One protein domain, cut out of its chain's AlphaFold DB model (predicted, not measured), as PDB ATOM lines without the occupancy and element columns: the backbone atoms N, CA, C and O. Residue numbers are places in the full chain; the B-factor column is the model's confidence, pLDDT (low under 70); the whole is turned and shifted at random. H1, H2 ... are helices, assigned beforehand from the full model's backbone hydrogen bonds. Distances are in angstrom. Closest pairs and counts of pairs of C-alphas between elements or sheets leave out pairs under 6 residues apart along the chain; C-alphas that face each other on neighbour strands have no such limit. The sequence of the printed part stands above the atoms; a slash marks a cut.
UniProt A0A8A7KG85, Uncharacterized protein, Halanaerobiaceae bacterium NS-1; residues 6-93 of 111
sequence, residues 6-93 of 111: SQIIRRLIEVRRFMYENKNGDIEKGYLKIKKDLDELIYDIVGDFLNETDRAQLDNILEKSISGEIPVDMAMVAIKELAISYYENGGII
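What this domain is: This is residues 6 to 93 of the 111 residues of an uncharacterized protein of Halanaerobiaceae bacterium NS-1 (UniProt A0A8A7KG85). What shape does the backbone make? Two helical hairpins stand at a slant to each other, H1 with H2 and then H3 with H4, and H1 is the helix that joins them: H2 runs beside it, while residues 62 to 66 of H3 and residues 72 to 76 of H4, next to the turn of the second hairpin, pack on it. The second hairpin is joined to H2 more loosely, and residues 24 to 30, of which 29 and 30 belong to H2, stick out from the body. What is it made of, and how large is it? The printed part has 88 residues with four named helices, in the order H1, H2, H3, H4, and no named strand, so its class is all helix. It is compact, with a radius of gyration of the C-alphas of 13.8 A, and its C-alphas span 49 by 24 by 21 A.

How they stand to each other: Where does the first helix stand among the others? H1, residues 6 to 21, is the hub, touching three other helices. It forms a helical hairpin with H2, residues 29 to 46: they touch at a shallow tilt of 25 degrees, opposite ways, and their closest C-alphas, those of Ile 9 and Ile 42, are 6.1 A apart. How does H1 meet the later helices? With its residues 13 to 20 alone it touches residues 62 to 66 of H3, residues 52 to 66, at a steep tilt of 60 degrees, the same way; the closest C-alphas, of Arg 17 and Ile 66, are 4.3 A apart. H1 also touches H4, residues 72 to 89, whose residues 72 to 76 alone take part, at a steep tilt of 46 degrees, opposite ways; the closest C-alphas, of Arg 10 and Met 76, are 6.7 A apart. How do H2, H3 and H4 stand to each other? H3 and H4 form a helical hairpin and touch at a shallow tilt of 15 degrees, opposite ways, with the C-alphas of Ser 65 and Val 72 the closest at 5.7 A. H2 and H4 are close but not clearly touching, with the closest C-alphas, of Val 46 and Ala 83, 6.9 A apart. H2 and H3 are near each other, with closest C-alphas at 8.2 A and 8 pairs within 10 A. Are the helix backbones complete? In H1, H2, H3 and H4 every O i to N i+4 pair is within hydrogen-bond range.

Where its parts are: Where do the first two helices run? H1 begins at C-alpha 6, at (216.895, 249.546, 199.663), and is 22.6 A long from first to last C-alpha. H2 begins at C-alpha 29, at (245.746, 252.787, 198.380), and is 26.1 A long. Where do the last two run? H3 is 20.6 A long from C-alpha 52 to C-alpha 66. H4 is 25.4 A long and ends at C-alpha 89, at (213.734, 229.213, 197.651).

The domain as a whole: How far does it reach? The two C-alphas farthest apart, those of Asp 26 and Ile 92, are 48.6 A from each other, and the first and last printed C-alphas, of Ser 6 and Ile 93, are 27.1 A apart. Is there a cut or a long link? The printed part has no cut; the links from H2 to H3 and from H3 to H4 are tight, and the seven-residue link from H1 to H2 is short. Where is confidence low? The mean pLDDT of the printed part is 81.9, and residues 24 to 30, 48 to 49 and 86 to 93 are under 70.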
ATOM      1  N   SER A   6     216.867 249.251 201.104       85.69
ATOM      2  CA  SER A   6     216.895 249.546 199.663       85.69
ATOM      3  C   SER A   6     217.404 250.955 199.331       85.69
ATOM      4  O   SER A   6     218.104 251.142 198.342       85.69
ATOM      5  N   GLN A   7     217.090 251.959 200.154       88.25
ATOM      6  CA  GLN A   7     217.599 253.322 199.962       88.25
ATOM      7  C   GLN A   7     219.097 253.411 200.274       88.25
ATOM      8  O   GLN A   7     219.796 254.210 199.656       88.25
ATOM      9  N   ILE A   8     219.584 252.602 201.220       89.94
ATOM     10  CA  ILE A   8     221.009 252.528 201.551       89.94
ATOM     11  C   ILE A   8     221.772 251.861 200.401       89.94
ATOM     12  O   ILE A   8     222.724 252.458 199.909       89.94
ATOM     13  N   ILE A   9     221.307 250.704 199.907       91.06
ATOM     14  CA  ILE A   9     221.919 250.016 198.754       91.06
ATOM     15  C   ILE A   9     222.003 250.963 197.554       91.06
ATOM     16  O   ILE A   9     223.081 251.134 196.991       91.06
ATOM     17  N   ARG A  10     220.902 251.647 197.207       93.50
ATOM     18  CA  ARG A  10     220.880 252.599 196.085       93.50
ATOM     19  C   ARG A  10     221.987 253.647 196.207       93.50
ATOM     20  O   ARG A  10     222.744 253.847 195.264       93.50
ATOM     21  N   ARG A  11     222.106 254.277 197.380       92.62
ATOM     22  CA  ARG A  11     223.132 255.297 197.638       92.62
ATOM     23  C   ARG A  11     224.545 254.733 197.530       92.62
ATOM     24  O   ARG A  11     225.419 255.414 197.011       92.62
ATOM     25  N   LEU A  12     224.780 253.509 197.999       93.06
ATOM     26  CA  LEU A  12     226.092 252.867 197.886       93.06
ATOM     27  C   LEU A  12     226.468 252.603 196.422       93.06
ATOM     28  O   LEU A  12     227.599 252.886 196.029       93.06
ATOM     29  N   ILE A  13     225.518 252.148 195.598       92.81
ATOM     30  CA  ILE A  13     225.731 251.963 194.153       92.81
ATOM     31  C   ILE A  13     226.030 253.308 193.476       92.81
ATOM     32  O   ILE A  13     226.980 253.409 192.702       92.81
ATOM     33  N   GLU A  14     225.271 254.358 193.801       92.56
ATOM     34  CA  GLU A  14     225.495 255.715 193.281       92.56
ATOM     35  C   GLU A  14     226.886 256.250 193.651       92.56
ATOM     36  O   GLU A  14     227.581 256.793 192.794       92.56
ATOM     37  N   VAL A  15     227.339 256.038 194.894       91.44
ATOM     38  CA  VAL A  15     228.699 256.399 195.326       91.44
ATOM     39  C   VAL A  15     229.746 255.617 194.531       91.44
ATOM     40  O   VAL A  15     230.710 256.208 194.045       91.44
ATOM     41  N   ARG A  16     229.561 254.305 194.343       90.31
ATOM     42  CA  ARG A  16     230.500 253.477 193.570       90.31
ATOM     43  C   ARG A  16     230.583 253.897 192.109       90.31
ATOM     44  O   ARG A  16     231.685 253.930 191.561       90.31
ATOM     45  N   ARG A  17     229.453 254.260 191.506       89.56
ATOM     46  CA  ARG A  17     229.391 254.806 190.149       89.56
ATOM     47  C   ARG A  17     230.078 256.167 190.054       89.56
ATOM     48  O   ARG A  17     230.926 256.348 189.188       89.56
ATOM     49  N   PHE A  18     229.800 257.084 190.978       88.31
ATOM     50  CA  PHE A  18     230.471 258.385 191.028       88.31
ATOM     51  C   PHE A  18     231.995 258.233 191.139       88.31
ATOM     52  O   PHE A  18     232.737 258.908 190.427       88.31
ATOM     53  N   MET A  19     232.472 257.316 191.989       86.00
ATOM     54  CA  MET A  19     233.900 257.001 192.105       86.00
ATOM     55  C   MET A  19     234.493 256.497 190.782       86.00
ATOM     56  O   MET A  19     235.593 256.903 190.417       86.00
ATOM     57  N   TYR A  20     233.769 255.636 190.062       86.12
ATOM     58  CA  TYR A  20     234.185 255.121 188.757       86.12
ATOM     59  C   TYR A  20     234.274 256.227 187.695       86.12
ATOM     60  O   TYR A  20     235.287 256.325 187.006       86.12
ATOM     61  N   GLU A  21     233.262 257.093 187.612       84.25
ATOM     62  CA  GLU A  21     233.201 258.215 186.663       84.25
ATOM     63  C   GLU A  21     234.273 259.286 186.940       84.25
ATOM     64  O   GLU A  21     234.766 259.924 186.013       84.25
ATOM     65  N   ASN A  22     234.674 259.463 188.203       79.19
ATOM     66  CA  ASN A  22     235.653 260.470 188.633       79.19
ATOM     67  C   ASN A  22     237.047 259.884 188.888       79.19
ATOM     68  O   ASN A  22     237.857 260.478 189.605       79.19
ATOM     69  N   LYS A  23     237.348 258.720 188.307       72.12
ATOM     70  CA  LYS A  23     238.652 258.066 188.425       72.12
ATOM     71  C   LYS A  23     239.719 258.818 187.612       72.12
ATOM     72  O   LYS A  23     240.167 258.352 186.570       72.12
ATOM     73  N   ASN A  24     240.157 259.970 188.111       60.44
ATOM     74  CA  ASN A  24     241.340 260.670 187.617       60.44
ATOM     75  C   ASN A  24     242.565 260.190 188.403       60.44
ATOM     76  O   ASN A  24     242.548 260.155 189.632       60.44
ATOM     77  N   GLY A  25     243.594 259.737 187.685       63.88
ATOM     78  CA  GLY A  25     244.753 259.061 188.267       63.88
ATOM     79  C   GLY A  25     245.490 259.900 189.314       63.88
ATOM     80  O   GLY A  25     245.971 260.981 189.015       63.88
ATOM     81  N   ASP A  26     245.568 259.388 190.536       54.34
ATOM     82  CA  ASP A  26     246.731 258.695 191.095       54.34
ATOM     83  C   ASP A  26     246.131 257.656 192.056       54.34
ATOM     84  O   ASP A  26     245.313 257.997 192.912       54.34
ATOM     85  N   ILE A  27     246.363 256.363 191.812       57.56
ATOM     86  CA  ILE A  27     245.620 255.276 192.474       57.56
ATOM     87  C   ILE A  27     246.181 255.113 193.887       57.56
ATOM     88  O   ILE A  27     247.001 254.246 194.180       57.56
ATOM     89  N   GLU A  28     245.740 255.992 194.774       64.44
ATOM     90  CA  GLU A  28     246.078 255.944 196.179       64.44
ATOM     91  C   GLU A  28     245.473 254.669 196.782       64.44
ATOM     92  O   GLU A  28     244.311 254.329 196.534       64.44
ATOM     93  N   LYS A  29     246.237 253.954 197.619       63.69
ATOM     94  CA  LYS A  29     245.746 252.787 198.380       63.69
ATOM     95  C   LYS A  29     244.415 253.072 199.100       63.69
ATOM     96  O   LYS A  29     243.627 252.153 199.305       63.69
ATOM     97  N   GLY A  30     244.158 254.340 199.439       69.62
ATOM     98  CA  GLY A  30     242.892 254.822 199.985       69.62
ATOM     99  C   GLY A  30     241.691 254.579 199.066       69.62
ATOM    100  O   GLY A  30     240.687 254.058 199.536       69.62
ATOM    101  N   TYR A  31     241.796 254.850 197.761       78.12
ATOM    102  CA  TYR A  31     240.702 254.624 196.806       78.12
ATOM    103  C   TYR A  31     240.321 253.141 196.717       78.12
ATOM    104  O   TYR A  31     239.141 252.791 196.756       78.12
ATOM    105  N   LEU A  32     241.322 252.256 196.637       81.19
ATOM    106  CA  LEU A  32     241.088 250.812 196.579       81.19
ATOM    107  C   LEU A  32     240.472 250.286 197.882       81.19
ATOM    108  O   LEU A  32     239.582 249.439 197.833       81.19
ATOM    109  N   LYS A  33     240.913 250.814 199.030       85.12
ATOM    110  CA  LYS A  33     240.324 250.490 200.330       85.12
ATOM    111  C   LYS A  33     238.862 250.937 200.404       85.12
ATOM    112  O   LYS A  33     238.012 250.111 200.686       85.12
ATOM    113  N   ILE A  34     238.557 252.191 200.059       85.19
ATOM    114  CA  ILE A  34     237.181 252.721 200.070       85.19
ATOM    115  C   ILE A  34     236.278 251.915 199.134       85.19
ATOM    116  O   ILE A  34     235.151 251.590 199.496       85.19
ATOM    117  N   LYS A  35     236.772 251.551 197.943       86.88
ATOM    118  CA  LYS A  35     236.058 250.653 197.026       86.88
ATOM    119  C   LYS A  35     235.691 249.338 197.720       86.88
ATOM    120  O   LYS A  35     234.543 248.920 197.629       86.88
ATOM    121  N   LYS A  36     236.664 248.696 198.371       88.25
ATOM    122  CA  LYS A  36     236.462 247.413 199.043       88.25
ATOM    123  C   LYS A  36     235.479 247.540 200.210       88.25
ATOM    124  O   LYS A  36     234.545 246.754 200.276       88.25
ATOM    125  N   ASP A  37     235.645 248.556 201.051       89.81
ATOM    126  CA  ASP A  37     234.769 248.814 202.199       89.81
ATOM    127  C   ASP A  37     233.313 249.066 201.737       89.81
ATOM    128  O   ASP A  37     232.362 248.614 202.367       89.81
ATOM    129  N   LEU A  38     233.117 249.751 200.603       90.25
ATOM    130  CA  LEU A  38     231.793 249.948 200.003       90.25
ATOM    131  C   LEU A  38     231.192 248.654 199.437       90.25
ATOM    132  O   LEU A  38     229.993 248.441 199.599       90.25
ATOM    133  N   ASP A  39     231.995 247.823 198.764       89.19
ATOM    134  CA  ASP A  39     231.547 246.526 198.240       89.19
ATOM    135  C   ASP A  39     231.107 245.611 199.410       89.19
ATOM    136  O   ASP A  39     230.018 245.039 199.366       89.19
ATOM    137  N   GLU A  40     231.880 245.568 200.506       89.75
ATOM    138  CA  GLU A  40     231.532 244.846 201.742       89.75
ATOM    139  C   GLU A  40     230.213 245.342 202.357       89.75
ATOM    140  O   GLU A  40     229.328 244.538 202.641       89.75
ATOM    141  N   LEU A  41     230.013 246.662 202.461       90.56
ATOM    142  CA  LEU A  41     228.754 247.229 202.958       90.56
ATOM    143  C   LEU A  41     227.543 246.844 202.097       90.56
ATOM    144  O   LEU A  41     226.451 246.641 202.629       90.56
ATOM    145  N   ILE A  42     227.704 246.769 200.772       89.88
ATOM    146  CA  ILE A  42     226.623 246.328 199.886       89.88
ATOM    147  C   ILE A  42     226.268 244.870 200.192       89.88
ATOM    148  O   ILE A  42     225.082 244.578 200.358       89.88
ATOM    149  N   TYR A  43     227.260 243.982 200.322       88.06
ATOM    150  CA  TYR A  43     227.010 242.583 200.682       88.06
ATOM    151  C   TYR A  43     226.311 242.453 202.033       88.06
ATOM    152  O   TYR A  43     225.317 241.738 202.111       88.06
ATOM    153  N   ASP A  44     226.750 243.187 203.056       86.62
ATOM    154  CA  ASP A  44     226.156 243.135 204.398       86.62
ATOM    155  C   ASP A  44     224.677 243.553 204.393       86.62
ATOM    156  O   ASP A  44     223.845 242.987 205.109       86.62
ATOM    157  N   ILE A  45     224.315 244.557 203.582       85.50
ATOM    158  CA  ILE A  45     222.928 245.038 203.509       85.50
ATOM    159  C   ILE A  45     222.047 244.090 202.694       85.50
ATOM    160  O   ILE A  45     220.865 243.936 203.030       85.50
ATOM    161  N   VAL A  46     222.588 243.486 201.630       82.69
ATOM    162  CA  VAL A  46     221.876 242.448 200.873       82.69
ATOM    163  C   VAL A  46     221.674 241.224 201.768       82.69
ATOM    164  O   VAL A  46     220.538 240.778 201.906       82.69
ATOM    165  N   GLY A  47     222.724 240.785 202.459       80.19
ATOM    166  CA  GLY A  47     222.710 239.771 203.507       80.19
ATOM    167  C   GLY A  47     223.627 238.578 203.221       80.19
ATOM    168  O   GLY A  47     223.896 238.224 202.074       80.19
ATOM    169  N   ASP A  48     224.042 237.898 204.291       69.44
ATOM    170  CA  ASP A  48     224.979 236.761 204.259       69.44
ATOM    171  C   ASP A  48     224.448 235.499 203.566       69.44
ATOM    172  O   ASP A  48     225.186 234.532 203.387       69.44
ATOM    173  N   PHE A  49     223.173 235.483 203.171       69.62
ATOM    174  CA  PHE A  49     222.562 234.330 202.512       69.62
ATOM    175  C   PHE A  49     223.119 234.077 201.102       69.62
ATOM    176  O   PHE A  49     222.899 232.995 200.565       69.62
ATOM    177  N   LEU A  50     223.861 235.029 200.521       74.75
ATOM    178  CA  LEU A  50     224.479 234.894 199.202       74.75
ATOM    179  C   LEU A  50     225.597 233.834 199.205       74.75
ATOM    180  O   LEU A  50     226.648 234.003 199.837       74.75
ATOM    181  N   ASN A  51     225.389 232.769 198.432       79.56
ATOM    182  CA  ASN A  51     226.398 231.770 198.094       79.56
ATOM    183  C   ASN A  51     227.379 232.360 197.057       79.56
ATOM    184  O   ASN A  51     227.210 233.484 196.588       79.56
ATOM    185  N   GLU A  52     228.418 231.615 196.679       81.94
ATOM    186  CA  GLU A  52     229.424 232.096 195.716       81.94
ATOM    187  C   GLU A  52     228.834 232.466 194.344       81.94
ATOM    188  O   GLU A  52     229.276 233.431 193.722       81.94
ATOM    189  N   THR A  53     227.812 231.738 193.886       82.19
ATOM    190  CA  THR A  53     227.142 231.993 192.604       82.19
ATOM    191  C   THR A  53     226.332 233.283 192.664       82.19
ATOM    192  O   THR A  53     226.427 234.116 191.765       82.19
ATOM    193  N   ASP A  54     225.581 233.491 193.739       82.25
ATOM    194  CA  ASP A  54     224.771 234.690 193.942       82.25
ATOM    195  C   ASP A  54     225.628 235.932 194.211       82.25
ATOM    196  O   ASP A  54     225.297 237.022 193.745       82.25
ATOM    197  N   ARG A  55     226.790 235.768 194.860       85.62
ATOM    198  CA  ARG A  55     227.818 236.818 194.944       85.62
ATOM    199  C   ARG A  55     228.345 237.192 193.564       85.62
ATOM    200  O   ARG A  55     228.369 238.371 193.238       85.62
ATOM    201  N   ALA A  56     228.678 236.214 192.722       87.88
ATOM    202  CA  ALA A  56     229.133 236.484 191.358       87.88
ATOM    203  C   ALA A  56     228.053 237.174 190.500       87.88
ATOM    204  O   ALA A  56     228.361 238.046 189.686       87.88
ATOM    205  N   GLN A  57     226.777 236.818 190.685       87.44
ATOM    206  CA  GLN A  57     225.661 237.495 190.017       87.44
ATOM    207  C   GLN A  57     225.496 238.937 190.507       87.44
ATOM    208  O   GLN A  57     225.336 239.846 189.688       87.44
ATOM    209  N   LEU A  58     225.574 239.161 191.821       90.25
ATOM    210  CA  LEU A  58     225.556 240.495 192.411       90.25
ATOM    211  C   LEU A  58     226.718 241.349 191.891       90.25
ATOM    212  O   LEU A  58     226.494 242.486 191.481       90.25
ATOM    213  N   ASP A  59     227.922 240.788 191.816       91.69
ATOM    214  CA  ASP A  59     229.099 241.464 191.268       91.69
ATOM    215  C   ASP A  59     228.880 241.886 189.821       91.69
ATOM    216  O   ASP A  59     229.160 243.031 189.469       91.69
ATOM    217  N   ASN A  60     228.301 241.009 188.995       91.94
ATOM    218  CA  ASN A  60     227.985 241.335 187.608       91.94
ATOM    219  C   ASN A  60     226.974 242.489 187.498       91.94
ATOM    220  O   ASN A  60     227.136 243.378 186.660       91.94
ATOM    221  N   ILE A  61     225.937 242.491 188.342       92.00
ATOM    222  CA  ILE A  61     224.934 243.565 188.387       92.00
ATOM    223  C   ILE A  61     225.589 244.889 188.790       92.00
ATOM    224  O   ILE A  61     225.347 245.921 188.158       92.00
ATOM    225  N   LEU A  62     226.420 244.865 189.836       92.25
ATOM    226  CA  LEU A  62     227.125 246.045 190.325       92.25
ATOM    227  C   LEU A  62     228.092 246.581 189.271       92.25
ATOM    228  O   LEU A  62     228.073 247.779 189.003       92.25
ATOM    229  N   GLU A  63     228.887 245.717 188.640       92.81
ATOM    230  CA  GLU A  63     229.836 246.095 187.592       92.81
ATOM    231  C   GLU A  63     229.133 246.801 186.431       92.81
ATOM    232  O   GLU A  63     229.508 247.921 186.089       92.81
ATOM    233  N   LYS A  64     228.050 246.213 185.911       91.12
ATOM    234  CA  LYS A  64     227.250 246.805 184.830       91.12
ATOM    235  C   LYS A  64     226.584 248.115 185.227       91.12
ATOM    236  O   LYS A  64     226.430 249.020 184.410       91.12
ATOM    237  N   SER A  65     226.155 248.243 186.480       92.56
ATOM    238  CA  SER A  65     225.553 249.492 186.946       92.56
ATOM    239  C   SER A  65     226.590 250.602 187.114       92.56
ATOM    240  O   SER A  65     226.343 251.751 186.745       92.56
ATOM    241  N   ILE A  66     227.766 250.251 187.638       89.62
ATOM    242  CA  ILE A  66     228.894 251.158 187.855       89.62
ATOM    243  C   ILE A  66     229.498 251.606 186.518       89.62
ATOM    244  O   ILE A  66     229.818 252.785 186.380       89.62
ATOM    245  N   SER A  67     229.613 250.707 185.532       89.69
ATOM    246  CA  SER A  67     230.089 251.028 184.177       89.69
ATOM    247  C   SER A  67     229.084 251.852 183.364       89.69
ATOM    248  O   SER A  67     229.439 252.410 182.327       89.69
ATOM    249  N   GLY A  68     227.842 251.962 183.846       88.56
ATOM    250  CA  GLY A  68     226.755 252.674 183.182       88.56
ATOM    251  C   GLY A  68     226.023 251.851 182.119       88.56
ATOM    252  O   GLY A  68     225.144 252.397 181.456       88.56
ATOM    253  N   GLU A  69     226.333 250.559 181.972       91.94
ATOM    254  CA  GLU A  69     225.614 249.639 181.078       91.94
ATOM    255  C   GLU A  69     224.149 249.456 181.484       91.94
ATOM    256  O   GLU A  69     223.287 249.315 180.616       91.94
ATOM    257  N   ILE A  70     223.852 249.490 182.790       91.50
ATOM    258  CA  ILE A  70     222.476 249.493 183.301       91.50
ATOM    259  C   ILE A  70     222.228 250.646 184.290       91.50
ATOM    260  O   ILE A  70     223.103 251.003 185.084       91.50
ATOM    261  N   PRO A  71     221.016 251.231 184.314       93.00
ATOM    262  CA  PRO A  71     220.628 252.196 185.337       93.00
ATOM    263  C   PRO A  71     220.669 251.600 186.751       93.00
ATOM    264  O   PRO A  71     220.351 250.427 186.950       93.00
ATOM    265  N   VAL A  72     220.955 252.437 187.753       91.44
ATOM    266  CA  VAL A  72     220.931 252.042 189.178       91.44
ATOM    267  C   VAL A  72     219.574 251.458 189.574       91.44
ATOM    268  O   VAL A  72     219.512 250.486 190.320       91.44
ATOM    269  N   ASP A  73     218.478 251.996 189.037       91.00
ATOM    270  CA  ASP A  73     217.134 251.497 189.334       91.00
ATOM    271  C   ASP A  73     216.923 250.058 188.826       91.00
ATOM    272  O   ASP A  73     216.280 249.262 189.509       91.00
ATOM    273  N   MET A  74     217.517 249.683 187.684       90.75
ATOM    274  CA  MET A  74     217.487 248.297 187.193       90.75
ATOM    275  C   MET A  74     218.349 247.377 188.059       90.75
ATOM    276  O   MET A  74     217.920 246.275 188.393       90.75
ATOM    277  N   ALA A  75     219.525 247.845 188.483       91.00
ATOM    278  CA  ALA A  75     220.365 247.103 189.417       91.00
ATOM    279  C   ALA A  75     219.635 246.841 190.745       91.00
ATOM    280  O   ALA A  75     219.643 245.723 191.249       91.00
ATOM    281  N   MET A  76     218.917 247.836 191.271       92.50
ATOM    282  CA  MET A  76     218.106 247.695 192.484       92.50
ATOM    283  C   MET A  76     217.003 246.640 192.351       92.50
ATOM    284  O   MET A  76     216.748 245.908 193.309       92.50
ATOM    285  N   VAL A  77     216.344 246.561 191.191       89.75
ATOM    286  CA  VAL A  77     215.338 245.524 190.919       89.75
ATOM    287  C   VAL A  77     215.992 244.144 190.903       89.75
ATOM    288  O   VAL A  77     215.538 243.270 191.636       89.75
ATOM    289  N   ALA A  78     217.098 243.976 190.177       88.44
ATOM    290  CA  ALA A  78     217.802 242.697 190.086       88.44
ATOM    291  C   ALA A  78     218.324 242.216 191.454       88.44
ATOM    292  O   ALA A  78     218.139 241.060 191.822       88.44
ATOM    293  N   ILE A  79     218.900 243.112 192.264       89.44
ATOM    294  CA  ILE A  79     219.349 242.797 193.633       89.44
ATOM    295  C   ILE A  79     218.173 242.369 194.514       89.44
ATOM    296  O   ILE A  79     218.289 241.448 195.322       89.44
ATOM    297  N   LYS A  80     217.021 243.030 194.369       85.75
ATOM    298  CA  LYS A  80     215.816 242.673 195.117       85.75
ATOM    299  C   LYS A  80     215.290 241.299 194.703       85.75
ATOM    300  O   LYS A  80     214.865 240.550 195.572       85.75
ATOM    301  N   GLU A  81     215.326 240.968 193.419       84.06
ATOM    302  CA  GLU A  81     214.937 239.646 192.917       84.06
ATOM    303  C   GLU A  81     215.894 238.551 193.385       84.06
ATOM    304  O   GLU A  81     215.424 237.493 193.793       84.06
ATOM    305  N   LEU A  82     217.206 238.816 193.428       83.00
ATOM    306  CA  LEU A  82     218.176 237.914 194.057       83.00
ATOM    307  C   LEU A  82     217.836 237.682 195.531       83.00
ATOM    308  O   LEU A  82     217.760 236.545 195.980       83.00
ATOM    309  N   ALA A  83     217.555 238.745 196.287       78.69
ATOM    310  CA  ALA A  83     217.176 238.608 197.690       78.69
ATOM    311  C   ALA A  83     215.849 237.847 197.873       78.69
ATOM    312  O   ALA A  83     215.734 237.003 198.758       78.69
ATOM    313  N   ILE A  84     214.839 238.123 197.041       76.50
ATOM    314  CA  ILE A  84     213.532 237.453 197.094       76.50
ATOM    315  C   ILE A  84     213.652 235.983 196.713       76.50
ATOM    316  O   ILE A  84     213.092 235.153 197.419       76.50
ATOM    317  N   SER A  85     214.399 235.649 195.656       71.50
ATOM    318  CA  SER A  85     214.589 234.260 195.236       71.50
ATOM    319  C   SER A  85     215.181 233.430 196.372       71.50
ATOM    320  O   SER A  85     214.802 232.281 196.542       71.50
ATOM    321  N   TYR A  86     216.012 234.022 197.229       65.69
ATOM    322  CA  TYR A  86     216.486 233.381 198.448       65.69
ATOM    323  C   TYR A  86     215.426 233.185 199.524       65.69
ATOM    324  O   TYR A  86     215.416 232.144 200.168       65.69
ATOM    325  N   TYR A  87     214.534 234.147 199.749       62.50
ATOM    326  CA  TYR A  87     213.443 233.968 200.710       62.50
ATOM    327  C   TYR A  87     212.376 232.990 200.200       62.50
ATOM    328  O   TYR A  87     211.801 232.244 200.990       62.50
ATOM    329  N   GLU A  88     212.139 232.963 198.890       64.56
ATOM    330  CA  GLU A  88     211.181 232.065 198.242       64.56
ATOM    331  C   GLU A  88     211.749 230.646 198.066       64.56
ATOM    332  O   GLU A  88     211.022 229.672 198.258       64.56
ATOM    333  N   ASN A  89     213.051 230.507 197.786       58.69
ATOM    334  CA  ASN A  89     213.734 229.213 197.651       58.69
ATOM    335  C   ASN A  89     214.392 228.729 198.955       58.69
ATOM    336  O   ASN A  89     214.739 227.559 199.073       58.69
ATOM    337  N   GLY A  90     214.500 229.581 199.976       48.75
ATOM    338  CA  GLY A  90     215.003 229.269 201.321       48.75
ATOM    339  C   GLY A  90     214.045 228.442 202.184       48.75
ATOM    340  O   GLY A  90     214.307 228.234 203.365       48.75
ATOM    341  N   GLY A  91     212.949 227.953 201.596       46.97
ATOM    342  CA  GLY A  91     212.152 226.839 202.111       46.97
ATOM    343  C   GLY A  91     212.416 225.499 201.413       46.97
ATOM    344  O   GLY A  91     211.781 224.513 201.776       46.97
ATOM    345  N   ILE A  92     213.307 225.427 200.416       43.34
ATOM    346  CA  ILE A  92     213.600 224.188 199.684       43.34
ATOM    347  C   ILE A  92     215.116 224.028 199.547       43.34
ATOM    348  O   ILE A  92     215.740 224.383 198.550       43.34
ATOM    349  N   ILE A  93     215.699 223.414 200.577       47.91
ATOM    350  CA  ILE A  93     216.797 222.470 200.365       47.91
ATOM    351  C   ILE A  93     216.275 221.445 199.342       47.91
ATOM    352  O   ILE A  93     215.160 220.957 199.502       47.91
TER     353      ILE A  93